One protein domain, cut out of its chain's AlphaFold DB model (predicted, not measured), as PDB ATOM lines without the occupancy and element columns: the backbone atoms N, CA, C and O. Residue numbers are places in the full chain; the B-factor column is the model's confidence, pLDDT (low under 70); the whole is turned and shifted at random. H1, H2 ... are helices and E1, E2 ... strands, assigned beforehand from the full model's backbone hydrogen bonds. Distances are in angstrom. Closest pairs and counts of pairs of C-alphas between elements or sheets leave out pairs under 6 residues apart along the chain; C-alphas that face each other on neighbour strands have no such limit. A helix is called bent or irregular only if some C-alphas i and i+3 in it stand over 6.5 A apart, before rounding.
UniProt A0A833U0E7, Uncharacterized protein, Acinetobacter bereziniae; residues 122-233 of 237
ATOM      1  N   ASN A 122      81.340 176.561 184.871       78.75
ATOM      2  CA  ASN A 122      81.986 175.682 185.852       78.75
ATOM      3  C   ASN A 122      82.531 176.423 187.090       78.75
ATOM      4  O   ASN A 122      83.579 176.049 187.613       78.75
ATOM      5  N   TYR A 123      81.834 177.461 187.570       83.69
ATOM      6  CA  TYR A 123      82.253 178.261 188.730       83.69
ATOM      7  C   TYR A 123      82.731 177.417 189.922       83.69
ATOM      8  O   TYR A 123      83.851 177.607 190.389       83.69
ATOM      9  N   ASP A 124      81.938 176.429 190.348       85.12
ATOM     10  CA  ASP A 124      82.273 175.561 191.486       85.12
ATOM     11  C   ASP A 124      83.593 174.804 191.276       85.12
ATOM     12  O   ASP A 124      84.391 174.659 192.201       85.12
ATOM     13  N   GLU A 125      83.858 174.358 190.045       87.69
ATOM     14  CA  GLU A 125      85.111 173.696 189.680       87.69
ATOM     15  C   GLU A 125      86.293 174.664 189.777       87.69
ATOM     16  O   GLU A 125      87.361 174.295 190.265       87.69
ATOM     17  N   VAL A 126      86.113 175.915 189.336       86.00
ATOM     18  CA  VAL A 126      87.161 176.939 189.418       86.00
ATOM     19  C   VAL A 126      87.463 177.292 190.873       86.00
ATOM     20  O   VAL A 126      88.633 177.350 191.247       86.00
ATOM     21  N   ILE A 127      86.440 177.463 191.711       87.38
ATOM     22  CA  ILE A 127      86.610 177.760 193.138       87.38
ATOM     23  C   ILE A 127      87.253 176.584 193.879       87.38
ATOM     24  O   ILE A 127      88.181 176.784 194.668       87.38
ATOM     25  N   ALA A 128      86.823 175.350 193.601       90.81
ATOM     26  CA  ALA A 128      87.447 174.155 194.163       90.81
ATOM     27  C   ALA A 128      88.922 174.050 193.749       90.81
ATOM     28  O   ALA A 128      89.786 173.800 194.592       90.81
ATOM     29  N   TRP A 129      89.226 174.306 192.474       93.50
ATOM     30  CA  TRP A 129      90.594 174.339 191.964       93.50
ATOM     31  C   TRP A 129      91.432 175.434 192.635       93.50
ATOM     32  O   TRP A 129      92.542 175.150 193.083       93.50
ATOM     33  N   GLN A 130      90.911 176.658 192.767       91.25
ATOM     34  CA  GLN A 130      91.610 177.761 193.434       91.25
ATOM     35  C   GLN A 130      91.921 177.404 194.886       91.25
ATOM     36  O   GLN A 130      93.040 177.611 195.348       91.25
ATOM     37  N   THR A 131      90.946 176.825 195.587       91.19
ATOM     38  CA  THR A 131      91.075 176.419 196.989       91.19
ATOM     39  C   THR A 131      92.131 175.330 197.154       91.19
ATOM     40  O   THR A 131      93.006 175.449 198.008       91.19
ATOM     41  N   ALA A 132      92.103 174.302 196.300       92.62
ATOM     42  CA  ALA A 132      93.075 173.208 196.318       92.62
ATOM     43  C   ALA A 132      94.513 173.675 196.031       92.62
ATOM     44  O   ALA A 132      95.463 173.062 196.510       92.62
ATOM     45  N   ASN A 133      94.670 174.764 195.275       91.69
ATOM     46  CA  ASN A 133      95.968 175.325 194.899       91.69
ATOM     47  C   ASN A 133      96.319 176.609 195.665       91.69
ATOM     48  O   ASN A 133      97.271 177.301 195.304       91.69
ATOM     49  N   ASN A 134      95.590 176.938 196.736       90.62
ATOM     50  CA  ASN A 134      95.897 178.090 197.579       90.62
ATOM     51  C   ASN A 134      97.034 177.764 198.561       90.62
ATOM     52  O   ASN A 134      96.844 177.720 199.773       90.62
ATOM     53  N   THR A 135      98.222 177.502 198.019       92.75
ATOM     54  CA  THR A 135      99.419 177.121 198.777       92.75
ATOM     55  C   THR A 135     100.475 178.220 198.712       92.75
ATOM     56  O   THR A 135     100.395 179.125 197.880       92.75
ATOM     57  N   THR A 136     101.490 178.156 199.574       92.44
ATOM     58  CA  THR A 136     102.659 179.046 199.491       92.44
ATOM     59  C   THR A 136     103.558 178.720 198.297       92.44
ATOM     60  O   THR A 136     104.309 179.581 197.848       92.44
ATOM     61  N   GLU A 137     103.465 177.507 197.746       93.56
ATOM     62  CA  GLU A 137     104.281 177.048 196.617       93.56
ATOM     63  C   GLU A 137     103.819 177.624 195.271       93.56
ATOM     64  O   GLU A 137     104.649 177.956 194.423       93.56
ATOM     65  N   PHE A 138     102.506 177.771 195.078       94.56
ATOM     66  CA  PHE A 138     101.931 178.203 193.808       94.56
ATOM     67  C   PHE A 138     101.089 179.463 193.953       94.56
ATOM     68  O   PHE A 138     100.321 179.628 194.902       94.56
ATOM     69  N   CYS A 139     101.179 180.315 192.941       93.75
ATOM     70  CA  CYS A 139     100.290 181.441 192.722       93.75
ATOM     71  C   CYS A 139      99.366 181.122 191.546       93.75
ATOM     72  O   CYS A 139      99.829 180.751 190.463       93.75
ATOM     73  N   HIS A 140      98.058 181.235 191.771       94.88
ATOM     74  CA  HIS A 140      97.054 181.047 190.733       94.88
ATOM     75  C   HIS A 140      96.856 182.327 189.930       94.88
ATOM     76  O   HIS A 140      96.967 183.427 190.460       94.88
ATOM     77  N   TYR A 141      96.511 182.178 188.661       94.88
ATOM     78  CA  TYR A 141      96.110 183.292 187.820       94.88
ATOM     79  C   TYR A 141      95.016 182.872 186.850       94.88
ATOM     80  O   TYR A 141      94.871 181.696 186.506       94.88
ATOM     81  N   TYR A 142      94.297 183.877 186.376       94.44
ATOM     82  CA  TYR A 142      93.247 183.798 185.384       94.44
ATOM     83  C   TYR A 142      93.576 184.718 184.218       94.44
ATOM     84  O   TYR A 142      94.215 185.758 184.386       94.44
ATOM     85  N   TYR A 143      93.129 184.349 183.027       94.50
ATOM     86  CA  TYR A 143      93.161 185.222 181.860       94.50
ATOM     87  C   TYR A 143      92.022 184.853 180.919       94.50
ATOM     88  O   TYR A 143      91.502 183.742 180.943       94.50
ATOM     89  N   VAL A 144      91.614 185.801 180.092       94.06
ATOM     90  CA  VAL A 144      90.589 185.583 179.076       94.06
ATOM     91  C   VAL A 144      91.282 185.380 177.749       94.06
ATOM     92  O   VAL A 144      92.127 186.193 177.385       94.06
ATOM     93  N   GLN A 145      90.914 184.338 177.012       94.12
ATOM     94  CA  GLN A 145      91.458 184.066 175.686       94.12
ATOM     95  C   GLN A 145      90.340 183.839 174.673       94.12
ATOM     96  O   GLN A 145      89.316 183.236 174.996       94.12
ATOM     97  N   SER A 146      90.549 184.301 173.439       94.00
ATOM     98  CA  SER A 146      89.692 183.937 172.310       94.00
ATOM     99  C   SER A 146      89.774 182.433 172.038       94.00
ATOM    100  O   SER A 146      90.879 181.894 171.938       94.00
ATOM    101  N   CYS A 147      88.632 181.772 171.884       90.62
ATOM    102  CA  CYS A 147      88.532 180.342 171.578       90.62
ATOM    103  C   CYS A 147      87.872 180.037 170.229       90.62
ATOM    104  O   CYS A 147      87.615 178.873 169.937       90.62
ATOM    105  N   ASP A 148      87.623 181.064 169.421       89.94
ATOM    106  CA  ASP A 148      87.176 180.932 168.037       89.94
ATOM    107  C   ASP A 148      88.330 180.635 167.053       89.94
ATOM    108  O   ASP A 148      89.504 180.874 167.341       89.94
ATOM    109  N   ASP A 149      87.980 180.160 165.854       85.38
ATOM    110  CA  ASP A 149      88.923 179.832 164.769       85.38
ATOM    111  C   ASP A 149      89.397 181.064 163.962       85.38
ATOM    112  O   ASP A 149      89.815 180.950 162.803       85.38
ATOM    113  N   LYS A 150      89.305 182.285 164.507       84.25
ATOM    114  CA  LYS A 150      89.738 183.487 163.774       84.25
ATOM    115  C   LYS A 150      91.266 183.616 163.808       84.25
ATOM    116  O   LYS A 150      91.951 183.189 164.731       84.25
ATOM    117  N   SER A 151      91.811 184.296 162.801       74.81
ATOM    118  CA  SER A 151      93.251 184.328 162.505       74.81
ATOM    119  C   SER A 151      94.148 184.995 163.555       74.81
ATOM    120  O   SER A 151      95.364 184.835 163.487       74.81
ATOM    121  N   ILE A 152      93.595 185.775 164.491       84.31
ATOM    122  CA  ILE A 152      94.369 186.466 165.530       84.31
ATOM    123  C   ILE A 152      93.876 186.007 166.901       84.31
ATOM    124  O   ILE A 152      92.774 186.355 167.340       84.31
ATOM    125  N   ALA A 153      94.725 185.248 167.591       86.31
ATOM    126  CA  ALA A 153      94.514 184.932 168.993       86.31
ATOM    127  C   ALA A 153      94.584 186.221 169.824       86.31
ATOM    128  O   ALA A 153      95.474 187.051 169.632       86.31
ATOM    129  N   MET A 154      93.638 186.387 170.742       88.81
ATOM    130  CA  MET A 154      93.615 187.499 171.686       88.81
ATOM    131  C   MET A 154      93.585 186.963 173.103       88.81
ATOM    132  O   MET A 154      92.875 185.998 173.384       88.81
ATOM    133  N   SER A 155      94.327 187.618 173.988       92.19
ATOM    134  CA  SER A 155      94.324 187.314 175.411       92.19
ATOM    135  C   SER A 155      94.355 188.587 176.248       92.19
ATOM    136  O   SER A 155      94.947 189.591 175.849       92.19
ATOM    137  N   SER A 156      93.732 188.544 177.422       92.44
ATOM    138  CA  SER A 156      93.917 189.566 178.448       92.44
ATOM    139  C   SER A 156      95.272 189.418 179.140       92.44
ATOM    140  O   SER A 156      95.953 188.398 179.006       92.44
ATOM    141  N   SER A 157      95.634 190.416 179.945       90.94
ATOM    142  CA  SER A 157      96.650 190.243 180.984       90.94
ATOM    143  C   SER A 157      96.210 189.187 182.005       90.94
ATOM    144  O   SER A 157      95.011 188.929 182.171       90.94
ATOM    145  N   HIS A 158      97.186 188.604 182.700       92.00
ATOM    146  CA  HIS A 158      96.942 187.717 183.832       92.00
ATOM    147  C   HIS A 158      96.438 188.520 185.037       92.00
ATOM    148  O   HIS A 158      96.988 189.575 185.352       92.00
ATOM    149  N   THR A 159      95.420 188.006 185.717       92.38
ATOM    150  CA  THR A 159      94.864 188.561 186.957       92.38
ATOM    151  C   THR A 159      94.778 187.460 188.009       92.38
ATOM    152  O   THR A 159      94.489 186.316 187.654       92.38
ATOM    153  N   PRO A 160      95.025 187.744 189.296       91.75
ATOM    154  CA  PRO A 160      94.824 186.740 190.330       91.75
ATOM    155  C   PRO A 160      93.341 186.608 190.717       91.75
ATOM    156  O   PRO A 160      92.959 185.647 191.374       91.75
ATOM    157  N   ASP A 161      92.495 187.547 190.287       89.94
ATOM    158  CA  ASP A 161      91.077 187.592 190.623       89.94
ATOM    159  C   ASP A 161      90.211 187.067 189.466       89.94
ATOM    160  O   ASP A 161      90.152 187.651 188.378       89.94
ATOM    161  N   ILE A 162      89.498 185.967 189.721       88.81
ATOM    162  CA  ILE A 162      88.536 185.374 188.784       88.81
ATOM    163  C   ILE A 162      87.439 186.365 188.390       88.81
ATOM    164  O   ILE A 162      86.924 186.322 187.271       88.81
ATOM    165  N   PHE A 163      87.084 187.277 189.290       87.25
ATOM    166  CA  PHE A 163      86.062 188.271 189.039       87.25
ATOM    167  C   PHE A 163      86.537 189.322 188.026       87.25
ATOM    168  O   PHE A 163      85.815 189.619 187.072       87.25
ATOM    169  N   GLU A 164      87.780 189.799 188.125       89.50
ATOM    170  CA  GLU A 164      88.388 190.653 187.091       89.50
ATOM    171  C   GLU A 164      88.509 189.929 185.737       89.50
ATOM    172  O   GLU A 164      88.299 190.535 184.677       89.50
ATOM    173  N   ALA A 165      88.776 188.616 185.741       91.69
ATOM    174  CA  ALA A 165      88.763 187.818 184.515       91.69
ATOM    175  C   ALA A 165      87.351 187.731 183.909       91.69
ATOM    176  O   ALA A 165      87.185 187.905 182.700       91.69
ATOM    177  N   LEU A 166      86.317 187.544 184.732       90.25
ATOM    178  CA  LEU A 166      84.924 187.561 184.283       90.25
ATOM    179  C   LEU A 166      84.539 188.915 183.681       90.25
ATOM    180  O   LEU A 166      83.964 188.951 182.592       90.25
ATOM    181  N   ILE A 167      84.868 190.023 184.351       90.00
ATOM    182  CA  ILE A 167      84.598 191.363 183.818       90.00
ATOM    183  C   ILE A 167      85.277 191.519 182.458       90.00
ATOM    184  O   ILE A 167      84.637 191.950 181.497       90.00
ATOM    185  N   THR A 168      86.549 191.129 182.354       91.31
ATOM    186  CA  THR A 168      87.290 191.191 181.092       91.31
ATOM    187  C   THR A 168      86.611 190.374 179.995       91.31
ATOM    188  O   THR A 168      86.462 190.869 178.879       91.31
ATOM    189  N   LYS A 169      86.122 189.168 180.310       91.44
ATOM    190  CA  LYS A 169      85.399 188.323 179.352       91.44
ATOM    191  C   LYS A 169      84.140 189.013 178.846       91.44
ATOM    192  O   LYS A 169      83.965 189.129 177.638       91.44
ATOM    193  N   VAL A 170      83.309 189.534 179.750       90.00
ATOM    194  CA  VAL A 170      82.083 190.261 179.379       90.00
ATOM    195  C   VAL A 170      82.412 191.496 178.531       90.00
ATOM    196  O   VAL A 170      81.709 191.788 177.565       90.00
ATOM    197  N   CYS A 171      83.500 192.207 178.844       89.12
ATOM    198  CA  CYS A 171      83.968 193.334 178.033       89.12
ATOM    199  C   CYS A 171      84.372 192.897 176.620       89.12
ATOM    200  O   CYS A 171      83.987 193.547 175.648       89.12
ATOM    201  N   PHE A 172      85.133 191.810 176.490       89.19
ATOM    202  CA  PHE A 172      85.546 191.271 175.195       89.19
ATOM    203  C   PHE A 172      84.343 190.826 174.362       89.19
ATOM    204  O   PHE A 172      84.205 191.267 173.227       89.19
ATOM    205  N   GLU A 173      83.420 190.058 174.939       88.00
ATOM    206  CA  GLU A 173      82.210 189.595 174.244       88.00
ATOM    207  C   GLU A 173      81.302 190.755 173.816       88.00
ATOM    208  O   GLU A 173      80.696 190.708 172.749       88.00
ATOM    209  N   LYS A 174      81.223 191.836 174.604       84.38
ATOM    210  CA  LYS A 174      80.409 193.004 174.240       84.38
ATOM    211  C   LYS A 174      81.064 193.869 173.162       84.38
ATOM    212  O   LYS A 174      80.372 194.350 172.271       84.38
ATOM    213  N   THR A 175      82.377 194.082 173.246       79.06
ATOM    214  CA  THR A 175      83.121 194.917 172.280       79.06
ATOM    215  C   THR A 175      83.462 194.175 170.988       79.06
ATOM    216  O   THR A 175      83.785 194.805 169.983       79.06
ATOM    217  N   MET A 176      83.387 192.843 171.001       83.69
ATOM    218  CA  MET A 176      83.695 191.963 169.875       83.69
ATOM    219  C   MET A 176      82.649 190.837 169.786       83.69
ATOM    220  O   MET A 176      82.971 189.679 170.038       83.69
ATOM    221  N   PRO A 177      81.395 191.148 169.409       84.00
ATOM    222  CA  PRO A 177      80.278 190.198 169.483       84.00
ATOM    223  C   PRO A 177      80.392 188.990 168.539       84.00
ATOM    224  O   PRO A 177      79.693 188.002 168.726       84.00
ATOM    225  N   GLU A 178      81.263 189.044 167.527       87.69
ATOM    226  CA  GLU A 178      81.526 187.926 166.603       87.69
ATOM    227  C   GLU A 178      82.641 186.975 167.072       87.69
ATOM    228  O   GLU A 178      83.092 186.115 166.308       87.69
ATOM    229  N   ARG A 179      83.162 187.193 168.281       88.75
ATOM    230  CA  ARG A 179      84.298 186.467 168.851       88.75
ATOM    231  C   ARG A 179      83.840 185.695 170.080       88.75
ATOM    232  O   ARG A 179      82.997 186.170 170.840       88.75
ATOM    233  N   GLU A 180      84.427 184.526 170.289       90.56
ATOM    234  CA  GLU A 180      84.141 183.682 171.447       90.56
ATOM    235  C   GLU A 180      85.321 183.715 172.409       90.56
ATOM    236  O   GLU A 180      86.479 183.618 171.995       90.56
ATOM    237  N   PHE A 181      85.030 183.838 173.703       91.44
ATOM    238  CA  PHE A 181      86.050 183.957 174.737       91.44
ATOM    239  C   PHE A 181      85.797 182.986 175.883       91.44
ATOM    240  O   PHE A 181      84.662 182.754 176.296       91.44
ATOM    241  N   LYS A 182      86.880 182.476 176.465       90.88
ATOM    242  CA  LYS A 182      86.854 181.634 177.664       90.88
ATOM    243  C   LYS A 182      87.807 182.167 178.722       90.88
ATOM    244  O   LYS A 182      88.806 182.811 178.398       90.88
ATOM    245  N   ILE A 183      87.475 181.904 179.983       91.25
ATOM    246  CA  ILE A 183      88.381 182.143 181.106       91.25
ATOM    247  C   ILE A 183      89.265 180.910 181.235       91.25
ATOM    248  O   ILE A 183      88.774 179.804 181.453       91.25
ATOM    249  N   GLU A 184      90.561 181.120 181.102       91.44
ATOM    250  CA  GLU A 184      91.599 180.143 181.369       91.44
ATOM    251  C   GLU A 184      92.224 180.404 182.737       91.44
ATOM    252  O   GLU A 184      92.159 181.512 183.281       91.44
ATOM    253  N   ARG A 185      92.837 179.364 183.299       92.94
ATOM    254  CA  ARG A 185      93.473 179.404 184.618       92.94
ATOM    255  C   ARG A 185      94.798 178.662 184.606       92.94
ATOM    256  O   ARG A 185      94.961 177.683 183.879       92.94
ATOM    257  N   GLY A 186      95.734 179.104 185.431       94.19
ATOM    258  CA  GLY A 186      97.050 178.487 185.520       94.19
ATOM    259  C   GLY A 186      97.726 178.717 186.861       94.19
ATOM    260  O   GLY A 186      97.279 179.517 187.681       94.19
ATOM    261  N   LEU A 187      98.814 177.983 187.072       95.75
ATOM    262  CA  LEU A 187      99.684 178.129 188.230       95.75
ATOM    263  C   LEU A 187     101.054 178.601 187.771       95.75
ATOM    264  O   LEU A 187     101.556 178.188 186.724       95.75
ATOM    265  N   ILE A 188     101.668 179.439 188.587       94.00
ATOM    266  CA  ILE A 188     103.073 179.799 188.484       94.00
ATOM    267  C   ILE A 188     103.714 179.582 189.851       94.00
ATOM    268  O   ILE A 188     103.090 179.803 190.889       94.00
ATOM    269  N   HIS A 189     104.955 179.102 189.852       94.62
ATOM    270  CA  HIS A 189     105.688 178.875 191.091       94.62
ATOM    271  C   HIS A 189     105.945 180.217 191.784       94.62
ATOM    272  O   HIS A 189     106.365 181.184 191.138       94.62
ATOM    273  N   THR A 190     105.704 180.281 193.091       92.44
ATOM    274  CA  THR A 190     105.901 181.494 193.900       92.44
ATOM    275  C   THR A 190     107.318 182.038 193.743       92.44
ATOM    276  O   THR A 190     107.518 183.248 193.622       92.44
ATOM    277  N   ASP A 191     108.309 181.146 193.663       90.44
ATOM    278  CA  ASP A 191     109.702 181.533 193.467       90.44
ATOM    279  C   ASP A 191     109.926 182.277 192.157       90.44
ATOM    280  O   ASP A 191     110.684 183.246 192.147       90.44
ATOM    281  N   SER A 192     109.238 181.876 191.085       90.88
ATOM    282  CA  SER A 192     109.333 182.530 189.783       90.88
ATOM    283  C   SER A 192     108.801 183.959 189.843       90.88
ATOM    284  O   SER A 192     109.511 184.865 189.417       90.88
ATOM    285  N   ILE A 193     107.621 184.178 190.437       88.38
ATOM    286  CA  ILE A 193     107.049 185.526 190.625       88.38
ATOM    287  C   ILE A 193     107.980 186.399 191.463       88.38
ATOM    288  O   ILE A 193     108.333 187.502 191.060       88.38
ATOM    289  N   LEU A 194     108.389 185.914 192.635       86.75
ATOM    290  CA  LEU A 194     109.159 186.717 193.588       86.75
ATOM    291  C   LEU A 194     110.609 186.955 193.144       86.75
ATOM    292  O   LEU A 194     111.302 187.782 193.730       86.75
ATOM    293  N   SER A 195     111.077 186.215 192.138       88.06
ATOM    294  CA  SER A 195     112.373 186.437 191.492       88.06
ATOM    295  C   SER A 195     112.318 187.392 190.298       88.06
ATOM    296  O   SER A 195     113.378 187.715 189.766       88.06
ATOM    297  N   MET A 196     111.127 187.831 189.866       87.38
ATOM    298  CA  MET A 196     111.002 188.786 188.763       87.38
ATOM    299  C   MET A 196     111.688 190.104 189.122       87.38
ATOM    300  O   MET A 196     111.503 190.638 190.215       87.38
ATOM    301  N   ASP A 197     112.455 190.644 188.178       82.62
ATOM    302  CA  ASP A 197     113.165 191.907 188.327       82.62
ATOM    303  C   ASP A 197     113.024 192.809 187.088       82.62
ATOM    304  O   ASP A 197     112.459 192.448 186.047       82.62
ATOM    305  N   GLY A 198     113.493 194.050 187.237       86.25
ATOM    306  CA  GLY A 198     113.486 195.059 186.183       86.25
ATOM    307  C   GLY A 198     112.088 195.397 185.654       86.25
ATOM    308  O   GLY A 198     111.090 195.325 186.363       86.25
ATOM    309  N   ARG A 199     112.019 195.748 184.365       80.94
ATOM    310  CA  ARG A 199     110.780 196.212 183.712       80.94
ATOM    311  C   ARG A 199     109.654 195.175 183.712       80.94
ATOM    312  O   ARG A 199     108.491 195.542 183.591       80.94
ATOM    313  N   THR A 200     109.997 193.893 183.807       80.31
ATOM    314  CA  THR A 200     109.011 192.814 183.905       80.31
ATOM    315  C   THR A 200     108.321 192.851 185.265       80.31
ATOM    316  O   THR A 200     107.102 192.734 185.320       80.31
ATOM    317  N   ALA A 201     109.077 193.072 186.346       81.00
ATOM    318  CA  ALA A 201     108.503 193.244 187.676       81.00
ATOM    319  C   ALA A 201     107.601 194.483 187.742       81.00
ATOM    320  O   ALA A 201     106.473 194.370 188.208       81.00
ATOM    321  N   ASP A 202     108.038 195.615 187.173       84.00
ATOM    322  CA  ASP A 202     107.232 196.846 187.126       84.00
ATOM    323  C   ASP A 202     105.872 196.614 186.445       84.00
ATOM    324  O   ASP A 202     104.842 197.109 186.899       84.00
ATOM    325  N   PHE A 203     105.855 195.829 185.361       84.69
ATOM    326  CA  PHE A 203     104.629 195.500 184.629       84.69
ATOM    327  C   PHE A 203     103.681 194.584 185.420       84.69
ATOM    328  O   PHE A 203     102.466 194.706 185.290       84.69
ATOM    329  N   PHE A 204     104.218 193.674 186.236       86.94
ATOM    330  CA  PHE A 204     103.441 192.716 187.032       86.94
ATOM    331  C   PHE A 204     103.316 193.112 188.508       86.94
ATOM    332  O   PHE A 204     102.932 192.279 189.325       86.94
ATOM    333  N   GLN A 205     103.614 194.359 188.874       88.38
ATOM    334  CA  GLN A 205     103.747 194.760 190.274       88.38
ATOM    335  C   GLN A 205     102.464 194.520 191.087       88.38
ATOM    336  O   GLN A 205     102.530 193.906 192.149       88.38
ATOM    337  N   GLU A 206     101.293 194.891 190.562       88.50
ATOM    338  CA  GLU A 206     100.003 194.638 191.229       88.50
ATOM    339  C   GLU A 206      99.741 193.135 191.434       88.50
ATOM    340  O   GLU A 206      99.299 192.707 192.499       88.50
ATOM    341  N   PHE A 207     100.070 192.318 190.430       90.12
ATOM    342  CA  PHE A 207      99.945 190.861 190.489       90.12
ATOM    343  C   PHE A 207     100.902 190.250 191.527       90.12
ATOM    344  O   PHE A 207     100.524 189.366 192.301       90.12
ATOM    345  N   ILE A 208     102.142 190.745 191.577       91.25
ATOM    346  CA  ILE A 208     103.159 190.347 192.556       91.25
ATOM    347  C   ILE A 208     102.695 190.701 193.973       91.25
ATOM    348  O   ILE A 208     102.774 189.858 194.869       91.25
ATOM    349  N   ASP A 209     102.211 191.923 194.186       91.81
ATOM    350  CA  ASP A 209     101.829 192.412 195.511       91.81
ATOM    351  C   ASP A 209     100.588 191.701 196.050       91.81
ATOM    352  O   ASP A 209     100.601 191.274 197.206       91.81
ATOM    353  N   TYR A 210      99.593 191.433 195.198       92.81
ATOM    354  CA  TYR A 210      98.456 190.583 195.557       92.81
ATOM    355  C   TYR A 210      98.920 189.224 196.097       92.81
ATOM    356  O   TYR A 210      98.478 188.755 197.149       92.81
ATOM    357  N   HIS A 211      99.845 188.567 195.394       92.88
ATOM    358  CA  HIS A 211     100.310 187.253 195.817       92.88
ATOM    359  C   HIS A 211     101.206 187.298 197.052       92.88
ATOM    360  O   HIS A 211     101.138 186.361 197.849       92.88
ATOM    361  N   LYS A 212     101.992 188.361 197.263       92.12
ATOM    362  CA  LYS A 212     102.727 188.566 198.523       92.12
ATOM    363  C   LYS A 212     101.778 188.682 199.706       92.12
ATOM    364  O   LYS A 212     102.005 188.021 200.717       92.12
ATOM    365  N   GLU A 213     100.713 189.470 199.580       92.69
ATOM    366  CA  GLU A 213      99.697 189.601 200.627       92.69
ATOM    367  C   GLU A 213      99.028 188.251 200.907       92.69
ATOM    368  O   GLU A 213      99.002 187.789 202.047       92.69
ATOM    369  N   ARG A 214      98.586 187.549 199.856       93.12
ATOM    370  CA  ARG A 214      98.011 186.200 199.967       93.12
ATOM    371  C   ARG A 214      98.950 185.227 200.685       93.12
ATOM    372  O   ARG A 214      98.511 184.509 201.575       93.12
ATOM    373  N   ILE A 215     100.225 185.187 200.300       93.12
ATOM    374  CA  ILE A 215     101.228 184.309 200.919       93.12
ATOM    375  C   ILE A 215     101.440 184.687 202.383       93.12
ATOM    376  O   ILE A 215     101.471 183.798 203.220       93.12
ATOM    377  N   THR A 216     101.515 185.980 202.698       91.75
ATOM    378  CA  THR A 216     101.642 186.470 204.080       91.75
ATOM    379  C   THR A 216     100.457 186.028 204.938       91.75
ATOM    380  O   THR A 216     100.638 185.647 206.089       91.75
ATOM    381  N   ASN A 217      99.247 186.023 204.373       91.50
ATOM    382  CA  ASN A 217      98.046 185.548 205.060       91.50
ATOM    383  C   ASN A 217      98.028 184.020 205.255       91.50
ATOM    384  O   ASN A 217      97.415 183.540 206.207       91.50
ATOM    385  N   LEU A 218      98.674 183.256 204.367       91.88
ATOM    386  CA  LEU A 218      98.807 181.800 204.487       91.88
ATOM    387  C   LEU A 218      99.910 181.392 205.470       91.88
ATOM    388  O   LEU A 218      99.721 180.472 206.262       91.88
ATOM    389  N   ASP A 219     101.058 182.057 205.388       91.00
ATOM    390  CA  ASP A 219     102.249 181.815 206.194       91.00
ATOM    391  C   ASP A 219     103.017 183.140 206.384       91.00
ATOM    392  O   ASP A 219     103.806 183.542 205.517       91.00
ATOM    393  N   PRO A 220     102.809 183.827 207.521       88.38
ATOM    394  CA  PRO A 220     103.468 185.097 207.817       88.38
ATOM    395  C   PRO A 220     105.000 185.009 207.865       88.38
ATOM    396  O   PRO A 220     105.680 186.013 207.650       88.38
ATOM    397  N   GLU A 221     105.563 183.830 208.145       87.00
ATOM    398  CA  GLU A 221     107.012 183.643 208.256       87.00
ATOM    399  C   GLU A 221     107.672 183.366 206.898       87.00
ATOM    400  O   GLU A 221     108.889 183.516 206.763       87.00
ATOM    401  N   TYR A 222     106.898 183.009 205.870       84.19
ATOM    402  CA  TYR A 222     107.419 182.609 204.561       84.19
ATOM    403  C   TYR A 222     108.306 183.687 203.918       84.19
ATOM    404  O   TYR A 222     109.433 183.413 203.492       84.19
ATOM    405  N   LEU A 223     107.819 184.931 203.858       80.06
ATOM    406  CA  LEU A 223     108.556 186.039 203.241       80.06
ATOM    407  C   LEU A 223     109.734 186.499 204.109       80.06
ATOM    408  O   LEU A 223     110.810 186.763 203.575       80.06
ATOM    409  N   VAL A 224     109.568 186.499 205.436       75.88
ATOM    410  CA  VAL A 224     110.628 186.857 206.395       75.88
ATOM    411  C   VAL A 224     111.806 185.888 206.283       75.88
ATOM    412  O   VAL A 224     112.957 186.298 206.124       75.88
ATOM    413  N   ASN A 225     111.522 184.585 206.279       74.31
ATOM    414  CA  ASN A 225     112.537 183.544 206.132       74.31
ATOM    415  C   ASN A 225     113.263 183.647 204.783       74.31
ATOM    416  O   ASN A 225     114.475 183.427 204.701       74.31
ATOM    417  N   ARG A 226     112.553 184.038 203.721       68.25
ATOM    418  CA  ARG A 226     113.147 184.263 202.399       68.25
ATOM    419  C   ARG A 226     114.084 185.469 202.384       68.25
ATOM    420  O   ARG A 226     115.189 185.353 201.851       68.25
ATOM    421  N   GLU A 227     113.694 186.604 202.958       64.62
ATOM    422  CA  GLU A 227     114.553 187.797 203.035       64.62
ATOM    423  C   GLU A 227     115.866 187.485 203.766       64.62
ATOM    424  O   GLU A 227     116.943 187.725 203.213       64.62
ATOM    425  N   ILE A 228     115.788 186.791 204.908       59.31
ATOM    426  CA  ILE A 228     116.955 186.333 205.682       59.31
ATOM    427  C   ILE A 228     117.882 185.445 204.831       59.31
ATOM    428  O   ILE A 228     119.104 185.630 204.816       59.31
ATOM    429  N   VAL A 229     117.332 184.488 204.073       59.53
ATOM    430  CA  VAL A 229     118.124 183.613 203.185       59.53
ATOM    431  C   VAL A 229     118.787 184.407 202.054       59.53
ATOM    432  O   VAL A 229     119.933 184.125 201.686       59.53
ATOM    433  N   THR A 230     118.100 185.406 201.503       60.09
ATOM    434  CA  THR A 230     118.616 186.212 200.388       60.09
ATOM    435  C   THR A 230     119.740 187.147 200.847       60.09
ATOM    436  O   THR A 230     120.758 187.260 200.159       60.09
ATOM    437  N   GLU A 231     119.624 187.742 202.036       53.94
ATOM    438  CA  GLU A 231     120.691 188.535 202.666       53.94
ATOM    439  C   GLU A 231     121.907 187.676 203.020       53.94
ATOM    440  O   GLU A 231     123.037 188.016 202.662       53.94
ATOM    441  N   THR A 232     121.690 186.495 203.602       46.94
ATOM    442  CA  THR A 232     122.776 185.560 203.944       46.94
ATOM    443  C   THR A 232     123.569 185.121 202.702       46.94
ATOM    444  O   THR A 232     124.780 184.896 202.774       46.94
ATOM    445  N   ARG A 233     122.915 185.023 201.535       49.50
ATOM    446  CA  ARG A 233     123.572 184.727 200.248       49.50
ATOM    447  C   ARG A 233     124.338 185.920 199.666       49.50
ATOM    448  O   ARG A 233     125.353 185.691 199.013       49.50
TER     449      ARG A 233
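AT A GLANCE: This is residues 122 to 233 of the 237 residues of an uncharacterized protein of Acinetobacter bereziniae (UniProt A0A833U0E7). A long, two-stranded antiparallel ribbon, E1 and E2, runs through the middle; H2 packs along part of it, while H1 sits loosely by it with few close pairs. H3, H4 and H5 gather near the end where E1 begins and E2 ends, and from H5 the chain turns a corner into H6, whose residues 227 to 233 stick out. The printed part has 112 residues, with six named helices and two named strands in the order H1 E1 H2 E2 H3 H4 H5 H6, and its class is mixed, helices and strands. It is loose, with a radius of gyration of the C-alphas of 16.5 A, and only just flat, spanning 55 by 34 by 19 A.

HOW THE PARTS SIT: Start with H1, residues 123 to 132, and E1, residues 138 to 146: their closest C-alphas, of Gln 130 and His 140, are 6.9 A apart. Next look at H2, residues 162 to 175, where Ala 165 comes closest to E1, its C-alpha 5.8 A from that of Tyr 143. E2, residues 181 to 189, is the antiparallel neighbour of E1 at 156 degrees; look for N 141 and O 186 at 2.9 A and N 184 and O 143 at 2.8 A, both within hydrogen-bond range. H1 and E2 are near each other, with 7 pairs of C-alphas within 10 A. The closest C-alphas of H2 and E2, those of Lys 169 and Phe 181, are 6.4 A apart. H3, residues 190 to 194, and H4, residues 198 to 203, are only just apart, their closest C-alphas 8.4 A from each other. H5, residues 205 to 218, is close to H3 but not clearly touching it, with C-alphas of Ile 193 and Ile 208 closest at 6.5 A. H5 touches H6, residues 220 to 233, at a steep tilt of 65 degrees, opposite ways; the closest C-alphas are Thr 216 and Tyr 222, 7.0 A. Every O i to N i+4 pair is within hydrogen-bond range in H1, H2, H3, H4 and H5, and 9 of 10 are in H6.

IN THESE COORDINATES: Find C-alpha 123 at (82.253, 178.261, 188.730), where H1 begins. E1 starts at C-alpha 138, (101.931, 178.203, 193.808), and is 25.4 A long; E2 is 26.1 A. H2 measures 19.8 A, H5 19.9 A and H6 21.5 A, ending at C-alpha 233, (123.572, 184.727, 200.248). H6 is irregular, but only just: C-alphas 220 and 223 are 6.9 A apart.

THE WHOLE: The farthest C-alphas, of Glu 178 and Thr 232, are 55.7 A apart. The printed part has no cut, and the link from E1 to H2, residues 147 to 161, is long. Mean pLDDT of the printed part is 86.9, and residues 226 to 233 are under 70.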